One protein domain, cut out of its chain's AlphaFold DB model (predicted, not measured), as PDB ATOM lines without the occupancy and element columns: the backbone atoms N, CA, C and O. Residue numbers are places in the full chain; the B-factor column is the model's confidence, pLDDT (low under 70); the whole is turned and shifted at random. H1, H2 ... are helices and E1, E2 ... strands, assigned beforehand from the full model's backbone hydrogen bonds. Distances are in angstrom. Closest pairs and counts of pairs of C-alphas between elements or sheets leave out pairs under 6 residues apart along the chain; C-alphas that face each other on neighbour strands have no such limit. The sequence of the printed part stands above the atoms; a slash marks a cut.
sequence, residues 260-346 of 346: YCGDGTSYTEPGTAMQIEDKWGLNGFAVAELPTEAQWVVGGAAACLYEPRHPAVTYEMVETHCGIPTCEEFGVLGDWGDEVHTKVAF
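What this domain is: This is residues 260 to 346 of the 346 residues of an uncharacterized protein of Nannocystis exedens (UniProt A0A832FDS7). There is little regular structure: a small antiparallel sheet, E1-E4-E2-E3, is set among long loops, and one short helix, H1, only grazes it. The 87 printed residues include under half in named elements, in the order E1, E2, E3, H1, E4; the class is mixed. The whole is compact, with radius of gyration of the C-alphas 12.0 A and spans 32 by 27 by 22 A.

How they stand to each other: Edge strand E1, residues 274 to 278, is antiparallel to E4, residues 339 to 344, at 159 degrees; N 277 and O 341 are 2.9 A apart. E2, residues 292 to 297, is antiparallel to E4, with N 293 and O 342 at 2.8 A. E2 and E3, residues 302 to 305, form a hairpin, with N 303 and O 295 at 2.8 A; these three pairs are within hydrogen-bond range. H1, residues 315 to 322, has every O i to N i+4 pair within range; its closest C-alpha pair with E3 is Tyr 315 and Leu 305, 7.2 A. E3, H1, E4 form a split strand-helix-strand unit, its strands the same way with E2 between, the crossover left-handed.

Where its parts are: E1 begins at C-alpha 274 (13.744, 55.821, 28.275); E4, 16.8 A long, ends at C-alpha 344 (17.852, 54.585, 31.307).

The domain as a whole: The printed part has no cut. Links E1 to E2 and H1 to E4 are long. Residues 333 to 338 and 346 have pLDDT under 70.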
ATOM      1  N   TYR A 260      11.213  42.291  29.857       95.88
ATOM      2  CA  TYR A 260      12.562  41.737  29.759       95.88
ATOM      3  C   TYR A 260      12.553  40.215  29.599       95.88
ATOM      4  O   TYR A 260      13.410  39.671  28.908       95.88
ATOM      5  N   CYS A 261      11.582  39.539  30.214       95.56
ATOM      6  CA  CYS A 261      11.464  38.087  30.180       95.56
ATOM      7  C   CYS A 261      10.735  37.566  28.931       95.56
ATOM      8  O   CYS A 261      10.837  36.380  28.627       95.56
ATOM      9  N   GLY A 262      10.045  38.434  28.182       94.50
ATOM     10  CA  GLY A 262       9.307  38.048  26.982       94.50
ATOM     11  C   GLY A 262       8.077  37.188  27.269       94.50
ATOM     12  O   GLY A 262       7.657  36.427  26.401       94.50
ATOM     13  N   ASP A 263       7.521  37.278  28.475       93.12
ATOM     14  CA  ASP A 263       6.379  36.481  28.940       93.12
ATOM     15  C   ASP A 263       5.112  37.324  29.150       93.12
ATOM     16  O   ASP A 263       4.084  36.820  29.603       93.12
ATOM     17  N   GLY A 264       5.182  38.616  28.823       90.94
ATOM     18  CA  GLY A 264       4.087  39.554  28.994       90.94
ATOM     19  C   GLY A 264       4.121  40.298  30.330       90.94
ATOM     20  O   GLY A 264       3.261  41.159  30.552       90.94
ATOM     21  N   THR A 265       5.101  40.056  31.200       90.62
ATOM     22  CA  THR A 265       5.290  40.796  32.454       90.62
ATOM     23  C   THR A 265       5.889  42.169  32.175       90.62
ATOM     24  O   THR A 265       6.995  42.298  31.671       90.62
ATOM     25  N   SER A 266       5.164  43.230  32.527       91.94
ATOM     26  CA  SER A 266       5.673  44.601  32.394       91.94
ATOM     27  C   SER A 266       6.480  44.986  33.629       91.94
ATOM     28  O   SER A 266       5.947  44.905  34.734       91.94
ATOM     29  N   TYR A 267       7.702  45.480  33.438       92.94
ATOM     30  CA  TYR A 267       8.567  46.019  34.502       92.94
ATOM     31  C   TYR A 267       8.682  47.550  34.464       92.94
ATOM     32  O   TYR A 267       9.638  48.140  34.962       92.94
ATOM     33  N   THR A 268       7.704  48.198  33.840       90.94
ATOM     34  CA  THR A 268       7.594  49.653  33.740       90.94
ATOM     35  C   THR A 268       6.150  50.100  33.921       90.94
ATOM     36  O   THR A 268       5.219  49.309  33.731       90.94
ATOM     37  N   GLU A 269       5.971  51.387  34.203       87.69
ATOM     38  CA  GLU A 269       4.674  52.062  34.244       87.69
ATOM     39  C   GLU A 269       4.609  53.223  33.231       87.69
ATOM     40  O   GLU A 269       5.660  53.695  32.768       87.69
ATOM     41  N   PRO A 270       3.402  53.688  32.845       83.38
ATOM     42  CA  PRO A 270       3.248  54.874  32.007       83.38
ATOM     43  C   PRO A 270       4.006  56.084  32.570       83.38
ATOM     44  O   PRO A 270       3.948  56.357  33.764       83.38
ATOM     45  N   GLY A 271       4.703  56.821  31.703       84.12
ATOM     46  CA  GLY A 271       5.512  57.982  32.093       84.12
ATOM     47  C   GLY A 271       6.956  57.661  32.500       84.12
ATOM     48  O   GLY A 271       7.740  58.587  32.688       84.12
ATOM     49  N   THR A 272       7.347  56.382  32.582       87.56
ATOM     50  CA  THR A 272       8.757  56.015  32.802       87.56
ATOM     51  C   THR A 272       9.589  56.386  31.573       87.56
ATOM     52  O   THR A 272       9.330  55.902  30.468       87.56
ATOM     53  N   ALA A 273      10.588  57.248  31.757       87.88
ATOM     54  CA  ALA A 273      11.421  57.734  30.667       87.88
ATOM     55  C   ALA A 273      12.440  56.676  30.201       87.88
ATOM     56  O   ALA A 273      12.938  55.858  30.972       87.88
ATOM     57  N   MET A 274      12.758  56.701  28.906       90.94
ATOM     58  CA  MET A 274      13.744  55.821  28.275       90.94
ATOM     59  C   MET A 274      14.307  56.474  27.014       90.94
ATOM     60  O   MET A 274      13.656  57.321  26.398       90.94
ATOM     61  N   GLN A 275      15.496  56.041  26.596       91.75
ATOM     62  CA  GLN A 275      15.982  56.280  25.238       91.75
ATOM     63  C   GLN A 275      16.081  54.966  24.478       91.75
ATOM     64  O   GLN A 275      16.354  53.919  25.064       91.75
ATOM     65  N   ILE A 276      15.879  55.040  23.168       92.75
ATOM     66  CA  ILE A 276      15.889  53.891  22.274       92.75
ATOM     67  C   ILE A 276      16.745  54.199  21.051       92.75
ATOM     68  O   ILE A 276      16.621  55.258  20.437       92.75
ATOM     69  N   GLU A 277      17.599  53.251  20.703       92.69
ATOM     70  CA  GLU A 277      18.336  53.198  19.450       92.69
ATOM     71  C   GLU A 277      18.015  51.874  18.759       92.69
ATOM     72  O   GLU A 277      17.837  50.839  19.407       92.69
ATOM     73  N   ASP A 278      17.918  51.898  17.435       92.50
ATOM     74  CA  ASP A 278      17.616  50.709  16.649       92.50
ATOM     75  C   ASP A 278      18.517  50.590  15.419       92.50
ATOM     76  O   ASP A 278      18.968  51.574  14.832       92.50
ATOM     77  N   LYS A 279      18.732  49.350  14.966       90.75
ATOM     78  CA  LYS A 279      19.499  49.079  13.737       90.75
ATOM     79  C   LYS A 279      18.759  49.447  12.449       90.75
ATOM     80  O   LYS A 279      19.322  49.313  11.362       90.75
ATOM     81  N   TRP A 280      17.501  49.867  12.529       89.56
ATOM     82  CA  TRP A 280      16.676  50.230  11.374       89.56
ATOM     83  C   TRP A 280      16.746  51.732  11.061       89.56
ATOM     84  O   TRP A 280      16.193  52.162  10.046       89.56
ATOM     85  N   GLY A 281      17.463  52.507  11.882       90.88
ATOM     86  CA  GLY A 281      17.683  53.937  11.703       90.88
ATOM     87  C   GLY A 281      16.429  54.779  11.933       90.88
ATOM     88  O   GLY A 281      16.312  55.845  11.327       90.88
ATOM     89  N   LEU A 282      15.473  54.299  12.739       91.50
ATOM     90  CA  LEU A 282      14.270  55.067  13.082       91.50
ATOM     91  C   LEU A 282      14.504  55.994  14.279       91.50
ATOM     92  O   LEU A 282      14.006  57.122  14.279       91.50
ATOM     93  N   ASN A 283      15.273  55.528  15.258       93.12
ATOM     94  CA  ASN A 283      15.610  56.217  16.491       93.12
ATOM     95  C   ASN A 283      17.092  56.018  16.839       93.12
ATOM     96  O   ASN A 283      17.744  55.069  16.403       93.12
ATOM     97  N   GLY A 284      17.612  56.940  17.643       90.38
ATOM     98  CA  GLY A 284      18.968  56.916  18.172       90.38
ATOM     99  C   GLY A 284      19.019  57.633  19.513       90.38
ATOM    100  O   GLY A 284      18.116  58.408  19.846       90.38
ATOM    101  N   PHE A 285      20.074  57.383  20.283       89.50
ATOM    102  CA  PHE A 285      20.207  57.998  21.598       89.50
ATOM    103  C   PHE A 285      20.360  59.516  21.501       89.50
ATOM    104  O   PHE A 285      21.176  60.038  20.742       89.50
ATOM    105  N   ALA A 286      19.592  60.226  22.324       88.56
ATOM    106  CA  ALA A 286      19.768  61.656  22.536       88.56
ATOM    107  C   ALA A 286      20.988  61.944  23.428       88.56
ATOM    108  O   ALA A 286      21.637  62.974  23.263       88.56
ATOM    109  N   VAL A 287      21.297  61.036  24.363       87.38
ATOM    110  CA  VAL A 287      22.453  61.098  25.271       87.38
ATOM    111  C   VAL A 287      23.091  59.710  25.332       87.38
ATOM    112  O   VAL A 287      22.585  58.809  26.002       87.38
ATOM    113  N   ALA A 288      24.195  59.520  24.611       85.75
ATOM    114  CA  ALA A 288      24.845  58.216  24.477       85.75
ATOM    115  C   ALA A 288      25.528  57.748  25.775       85.75
ATOM    116  O   ALA A 288      25.745  56.552  25.969       85.75
ATOM    117  N   GLU A 289      25.845  58.678  26.675       86.88
ATOM    118  CA  GLU A 289      26.569  58.442  27.926       86.88
ATOM    119  C   GLU A 289      25.692  57.859  29.043       86.88
ATOM    120  O   GLU A 289      26.219  57.477  30.085       86.88
ATOM    121  N   LEU A 290      24.372  57.790  28.850       87.25
ATOM    122  CA  LEU A 290      23.481  57.176  29.833       87.25
ATOM    123  C   LEU A 290      23.737  55.665  29.954       87.25
ATOM    124  O   LEU A 290      24.101  55.022  28.957       87.25
ATOM    125  N   PRO A 291      23.546  55.085  31.151       88.56
ATOM    126  CA  PRO A 291      23.739  53.659  31.359       88.56
ATOM    127  C   PRO A 291      22.770  52.852  30.493       88.56
ATOM    128  O   PRO A 291      21.635  53.261  30.216       88.56
ATOM    129  N   THR A 292      23.255  51.707  30.025       90.62
ATOM    130  CA  THR A 292      22.441  50.740  29.290       90.62
ATOM    131  C   THR A 292      21.317  50.259  30.187       90.62
ATOM    132  O   THR A 292      21.540  49.884  31.331       90.62
ATOM    133  N   GLU A 293      20.105  50.247  29.653       94.50
ATOM    134  CA  GLU A 293      19.011  49.539  30.290       94.50
ATOM    135  C   GLU A 293      19.083  48.076  29.861       94.50
ATOM    136  O   GLU A 293      19.489  47.219  30.637       94.50
ATOM    137  N   ALA A 294      18.760  47.792  28.601       94.19
ATOM    138  CA  ALA A 294      18.718  46.440  28.069       94.19
ATOM    139  C   ALA A 294      19.048  46.420  26.575       94.19
ATOM    140  O   ALA A 294      18.883  47.412  25.856       94.19
ATOM    141  N   GLN A 295      19.490  45.259  26.101       92.88
ATOM    142  CA  GLN A 295      19.618  44.973  24.676       92.88
ATOM    143  C   GLN A 295      18.584  43.930  24.283       92.88
ATOM    144  O   GLN A 295      18.356  42.953  24.995       92.88
ATOM    145  N   TRP A 296      17.955  44.140  23.137       93.19
ATOM    146  CA  TRP A 296      16.787  43.393  22.707       93.19
ATOM    147  C   TRP A 296      17.027  42.809  21.327       93.19
ATOM    148  O   TRP A 296      17.545  43.486  20.441       93.19
ATOM    149  N   VAL A 297      16.592  41.569  21.131       90.19
ATOM    150  CA  VAL A 297      16.667  40.874  19.845       90.19
ATOM    151  C   VAL A 297      15.294  40.352  19.462       90.19
ATOM    152  O   VAL A 297      14.460  40.050  20.314       90.19
ATOM    153  N   VAL A 298      15.041  40.227  18.161       88.12
ATOM    154  CA  VAL A 298      13.793  39.623  17.679       88.12
ATOM    155  C   VAL A 298      13.684  38.189  18.215       88.12
ATOM    156  O   VAL A 298      14.469  37.326  17.828       88.12
ATOM    157  N   GLY A 299      12.692  37.921  19.066       77.94
ATOM    158  CA  GLY A 299      12.542  36.601  19.691       77.94
ATOM    159  C   GLY A 299      11.769  36.562  21.008       77.94
ATOM    160  O   GLY A 299      11.490  35.466  21.478       77.94
ATOM    161  N   GLY A 300      11.404  37.712  21.578       75.69
ATOM    162  CA  GLY A 300      10.510  37.800  22.737       75.69
ATOM    163  C   GLY A 300      11.186  38.456  23.936       75.69
ATOM    164  O   GLY A 300      10.801  39.553  24.316       75.69
ATOM    165  N   ALA A 301      12.225  37.837  24.491       90.50
ATOM    166  CA  ALA A 301      12.937  38.363  25.657       90.50
ATOM    167  C   ALA A 301      14.041  39.373  25.291       90.50
ATOM    168  O   ALA A 301      14.555  39.392  24.165       90.50
ATOM    169  N   ALA A 302      14.448  40.179  26.270       93.88
ATOM    170  CA  ALA A 302      15.697  40.925  26.189       93.88
ATOM    171  C   ALA A 302      16.885  39.945  26.152       93.88
ATOM    172  O   ALA A 302      16.906  38.931  26.848       93.88
ATOM    173  N   ALA A 303      17.883  40.247  25.320       92.88
ATOM    174  CA  ALA A 303      19.108  39.458  25.220       92.88
ATOM    175  C   ALA A 303      19.955  39.583  26.491       92.88
ATOM    176  O   ALA A 303      20.583  38.613  26.910       92.88
ATOM    177  N   CYS A 304      19.956  40.770  27.095       93.44
ATOM    178  CA  CYS A 304      20.567  41.048  28.385       93.44
ATOM    179  C   CYS A 304      19.911  42.280  29.032       93.44
ATOM    180  O   CYS A 304      19.246  43.073  28.354       93.44
ATOM    181  N   LEU A 305      20.141  42.462  30.332       95.19
ATOM    182  CA  LEU A 305      19.676  43.598  31.135       95.19
ATOM    183  C   LEU A 305      20.821  44.109  32.016       95.19
ATOM    184  O   LEU A 305      21.524  43.310  32.618       95.19
ATOM    185  N   TYR A 306      21.027  45.418  32.108       94.38
ATOM    186  CA  TYR A 306      21.957  46.024  33.066       94.38
ATOM    187  C   TYR A 306      21.181  46.719  34.184       94.38
ATOM    188  O   TYR A 306      21.092  46.186  35.289       94.38
ATOM    189  N   GLU A 307      20.554  47.858  33.889       93.12
ATOM    190  CA  GLU A 307      19.793  48.634  34.870       93.12
ATOM    191  C   GLU A 307      18.325  48.760  34.437       93.12
ATOM    192  O   GLU A 307      18.043  49.373  33.407       93.12
ATOM    193  N   PRO A 308      17.358  48.196  35.187       94.44
ATOM    194  CA  PRO A 308      15.948  48.393  34.880       94.44
ATOM    195  C   PRO A 308      15.560  49.873  34.925       94.44
ATOM    196  O   PRO A 308      15.905  50.585  35.863       94.44
ATOM    197  N   ARG A 309      14.760  50.330  33.955       92.50
ATOM    198  CA  ARG A 309      14.343  51.744  33.885       92.50
ATOM    199  C   ARG A 309      13.461  52.222  35.045       92.50
ATOM    200  O   ARG A 309      13.361  53.421  35.279       92.50
ATOM    201  N   HIS A 310      12.775  51.310  35.736       91.31
ATOM    202  CA  HIS A 310      11.861  51.666  36.817       91.31
ATOM    203  C   HIS A 310      12.556  51.540  38.184       91.31
ATOM    204  O   HIS A 310      13.014  50.449  38.519       91.31
ATOM    205  N   PRO A 311      12.556  52.581  39.039       88.81
ATOM    206  CA  PRO A 311      13.365  52.616  40.266       88.81
ATOM    207  C   PRO A 311      12.987  51.558  41.313       88.81
ATOM    208  O   PRO A 311      13.796  51.205  42.166       88.81
ATOM    209  N   ALA A 312      11.752  51.055  41.272       90.94
ATOM    210  CA  ALA A 312      11.296  49.974  42.148       90.94
ATOM    211  C   ALA A 312      11.583  48.554  41.610       90.94
ATOM    212  O   ALA A 312      11.194  47.581  42.251       90.94
ATOM    213  N   VAL A 313      12.233  48.419  40.448       92.38
ATOM    214  CA  VAL A 313      12.647  47.132  39.870       92.38
ATOM    215  C   VAL A 313      14.166  47.027  39.947       92.38
ATOM    216  O   VAL A 313      14.876  47.897  39.455       92.38
ATOM    217  N   THR A 314      14.678  45.949  40.537       94.75
ATOM    218  CA  THR A 314      16.119  45.655  40.544       94.75
ATOM    219  C   THR A 314      16.461  44.594  39.503       94.75
ATOM    220  O   THR A 314      15.613  43.784  39.130       94.75
ATOM    221  N   TYR A 315      17.717  44.565  39.049       94.94
ATOM    222  CA  TYR A 315      18.209  43.494  38.175       94.94
ATOM    223  C   TYR A 315      17.958  42.105  38.789       94.94
ATOM    224  O   TYR A 315      17.414  41.232  38.122       94.94
ATOM    225  N   GLU A 316      18.250  41.931  40.085       96.06
ATOM    226  CA  GLU A 316      18.060  40.666  40.814       96.06
ATOM    227  C   GLU A 316      16.604  40.170  40.765       96.06
ATOM    228  O   GLU A 316      16.365  38.967  40.650       96.06
ATOM    229  N   MET A 317      15.619  41.080  40.797       95.00
ATOM    230  CA  MET A 317      14.203  40.713  40.657       95.00
ATOM    231  C   MET A 317      13.902  40.098  39.286       95.00
ATOM    232  O   MET A 317      13.148  39.130  39.206       95.00
ATOM    233  N   VAL A 318      14.475  40.648  38.212       95.38
ATOM    234  CA  VAL A 318      14.258  40.155  36.842       95.38
ATOM    235  C   VAL A 318      15.074  38.885  36.586       95.38
ATOM    236  O   VAL A 318      14.555  37.914  36.039       95.38
ATOM    237  N   GLU A 319      16.327  38.844  37.044       96.25
ATOM    238  CA  GLU A 319      17.190  37.662  36.975       96.25
ATOM    239  C   GLU A 319      16.562  36.468  37.701       96.25
ATOM    240  O   GLU A 319      16.528  35.364  37.163       96.25
ATOM    241  N   THR A 320      15.985  36.684  38.884       96.44
ATOM    242  CA  THR A 320      15.279  35.625  39.619       96.44
ATOM    243  C   THR A 320      14.060  35.110  38.852       96.44
ATOM    244  O   THR A 320      13.722  33.932  38.970       96.44
ATOM    245  N   HIS A 321      13.398  35.964  38.063       94.81
ATOM    246  CA  HIS A 321      12.220  35.568  37.298       94.81
ATOM    247  C   HIS A 321      12.581  34.700  36.084       94.81
ATOM    248  O   HIS A 321      12.014  33.621  35.923       94.81
ATOM    249  N   CYS A 322      13.529  35.139  35.250       94.94
ATOM    250  CA  CYS A 322      13.784  34.490  33.957       94.94
ATOM    251  C   CYS A 322      15.257  34.191  33.639       94.94
ATOM    252  O   CYS A 322      15.559  33.709  32.550       94.94
ATOM    253  N   GLY A 323      16.183  34.427  34.572       95.31
ATOM    254  CA  GLY A 323      17.607  34.129  34.387       95.31
ATOM    255  C   GLY A 323      18.274  34.970  33.296       95.31
ATOM    256  O   GLY A 323      19.184  34.485  32.622       95.31
ATOM    257  N   ILE A 324      17.791  36.198  33.082       94.56
ATOM    258  CA  ILE A 324      18.346  37.120  32.088       94.56
ATOM    259  C   ILE A 324      19.819  37.438  32.409       94.56
ATOM    260  O   ILE A 324      20.129  37.715  33.567       94.56
ATOM    261  N   PRO A 325      20.746  37.394  31.431       93.94
ATOM    262  CA  PRO A 325      22.144  37.733  31.677       93.94
ATOM    263  C   PRO A 325      22.359  39.249  31.782       93.94
ATOM    264  O   PRO A 325      21.587  40.052  31.250       93.94
ATOM    265  N   THR A 326      23.463  39.645  32.417       93.31
ATOM    266  CA  THR A 326      23.842  41.057  32.551       93.31
ATOM    267  C   THR A 326      24.432  41.619  31.251       93.31
ATOM    268  O   THR A 326      25.272  40.964  30.631       93.31
ATOM    269  N   CYS A 327      24.037  42.832  30.843       89.69
ATOM    270  CA  CYS A 327      24.736  43.562  29.771       89.69
ATOM    271  C   CYS A 327      26.016  44.249  30.280       89.69
ATOM    272  O   CYS A 327      26.214  44.431  31.481       89.69
ATOM    273  N   GLU A 328      26.846  44.737  29.357       85.06
ATOM    274  CA  GLU A 328      27.833  45.771  29.681       85.06
ATOM    275  C   GLU A 328      27.142  47.115  29.976       85.06
ATOM    276  O   GLU A 328      26.216  47.519  29.270       85.06
ATOM    277  N   GLU A 329      27.630  47.840  30.987       81.19
ATOM    278  CA  GLU A 329      27.088  49.141  31.424       81.19
ATOM    279  C   GLU A 329      26.977  50.150  30.269       81.19
ATOM    280  O   GLU A 329      25.969  50.841  30.105       81.19
ATOM    281  N   PHE A 330      27.985  50.173  29.396       76.94
ATOM    282  CA  PHE A 330      28.055  51.037  28.218       76.94
ATOM    283  C   PHE A 330      28.114  50.214  26.929       76.94
ATOM    284  O   PHE A 330      28.931  50.497  26.054       76.94
ATOM    285  N   GLY A 331      27.257  49.191  26.826       70.19
ATOM    286  CA  GLY A 331      27.132  48.390  25.610       70.19
ATOM    287  C   GLY A 331      26.866  49.252  24.372       70.19
ATOM    288  O   GLY A 331      26.362  50.374  24.470       70.19
ATOM    289  N   VAL A 332      27.209  48.730  23.199       71.00
ATOM    290  CA  VAL A 332      26.944  49.373  21.905       71.00
ATOM    291  C   VAL A 332      26.034  48.496  21.053       71.00
ATOM    292  O   VAL A 332      26.043  47.271  21.165       71.00
ATOM    293  N   LEU A 333      25.258  49.132  20.182       69.00
ATOM    294  CA  LEU A 333      24.432  48.471  19.176       69.00
ATOM    295  C   LEU A 333      25.344  47.657  18.232       69.00
ATOM    296  O   LEU A 333      26.081  48.234  17.428       69.00
ATOM    297  N   GLY A 334      25.343  46.323  18.309       57.91
ATOM    298  CA  GLY A 334      26.311  45.526  17.546       57.91
ATOM    299  C   GLY A 334      26.536  44.081  17.972       57.91
ATOM    300  O   GLY A 334      26.800  43.258  17.094       57.91
ATOM    301  N   ASP A 335      26.410  43.759  19.257       62.03
ATOM    302  CA  ASP A 335      26.923  42.482  19.776       62.03
ATOM    303  C   ASP A 335      25.970  41.274  19.593       62.03
ATOM    304  O   ASP A 335      26.396  40.132  19.760       62.03
ATOM    305  N   TRP A 336      24.709  41.479  19.173       59.53
ATOM    306  CA  TRP A 336      23.615  40.487  19.262       59.53
ATOM    307  C   TRP A 336      22.672  40.289  18.033       59.53
ATOM    308  O   TRP A 336      21.748  39.483  18.112       59.53
ATOM    309  N   GLY A 337      22.874  40.909  16.862       59.41
ATOM    310  CA  GLY A 337      22.034  40.718  15.653       59.41
ATOM    311  C   GLY A 337      21.015  41.836  15.339       59.41
ATOM    312  O   GLY A 337      21.369  43.005  15.403       59.41
ATOM    313  N   ASP A 338      19.791  41.510  14.881       59.84
ATOM    314  CA  ASP A 338      18.701  42.479  14.596       59.84
ATOM    315  C   ASP A 338      18.190  43.088  15.922       59.84
ATOM    316  O   ASP A 338      17.360  42.485  16.606       59.84
ATOM    317  N   GLU A 339      18.713  44.262  16.283       74.88
ATOM    318  CA  GLU A 339      18.681  44.776  17.658       74.88
ATOM    319  C   GLU A 339      17.914  46.088  17.840       74.88
ATOM    320  O   GLU A 339      17.919  46.976  16.978       74.88
ATOM    321  N   VAL A 340      17.356  46.207  19.045       81.00
ATOM    322  CA  VAL A 340      16.983  47.462  19.695       81.00
ATOM    323  C   VAL A 340      17.810  47.573  20.977       81.00
ATOM    324  O   VAL A 340      17.932  46.603  21.723       81.00
ATOM    325  N   HIS A 341      18.376  48.741  21.247       85.56
ATOM    326  CA  HIS A 341      19.135  49.026  22.464       85.56
ATOM    327  C   HIS A 341      18.449  50.158  23.215       85.56
ATOM    328  O   HIS A 341      18.067  51.169  22.622       85.56
ATOM    329  N   THR A 342      18.264  49.983  24.520       83.56
ATOM    330  CA  THR A 342      17.692  51.017  25.377       83.56
ATOM    331  C   THR A 342      18.654  51.481  26.459       83.56
ATOM    332  O   THR A 342      19.525  50.736  26.917       83.56
ATOM    333  N   LYS A 343      18.499  52.743  26.860       86.19
ATOM    334  CA  LYS A 343      19.237  53.389  27.952       86.19
ATOM    335  C   LYS A 343      18.261  53.995  28.952       86.19
ATOM    336  O   LYS A 343      17.205  54.501  28.554       86.19
ATOM    337  N   VAL A 344      18.640  53.976  30.228       82.31
ATOM    338  CA  VAL A 344      17.852  54.585  31.307       82.31
ATOM    339  C   VAL A 344      17.906  56.102  31.156       82.31
ATOM    340  O   VAL A 344      18.989  56.681  31.095       82.31
ATOM    341  N   ALA A 345      16.745  56.752  31.082       73.12
ATOM    342  CA  ALA A 345      16.635  58.206  31.104       73.12
ATOM    343  C   ALA A 345      16.056  58.622  32.459       73.12
ATOM    344  O   ALA A 345      14.921  58.269  32.765       73.12
ATOM    345  N   PHE A 346      16.854  59.318  33.267       62.81
ATOM    346  CA  PHE A 346      16.442  59.843  34.571       62.81
ATOM    347  C   PHE A 346      15.804  61.227  34.462       62.81
ATOM    348  O   PHE A 346      16.286  62.033  33.629       62.81
TER     349      PHE A 346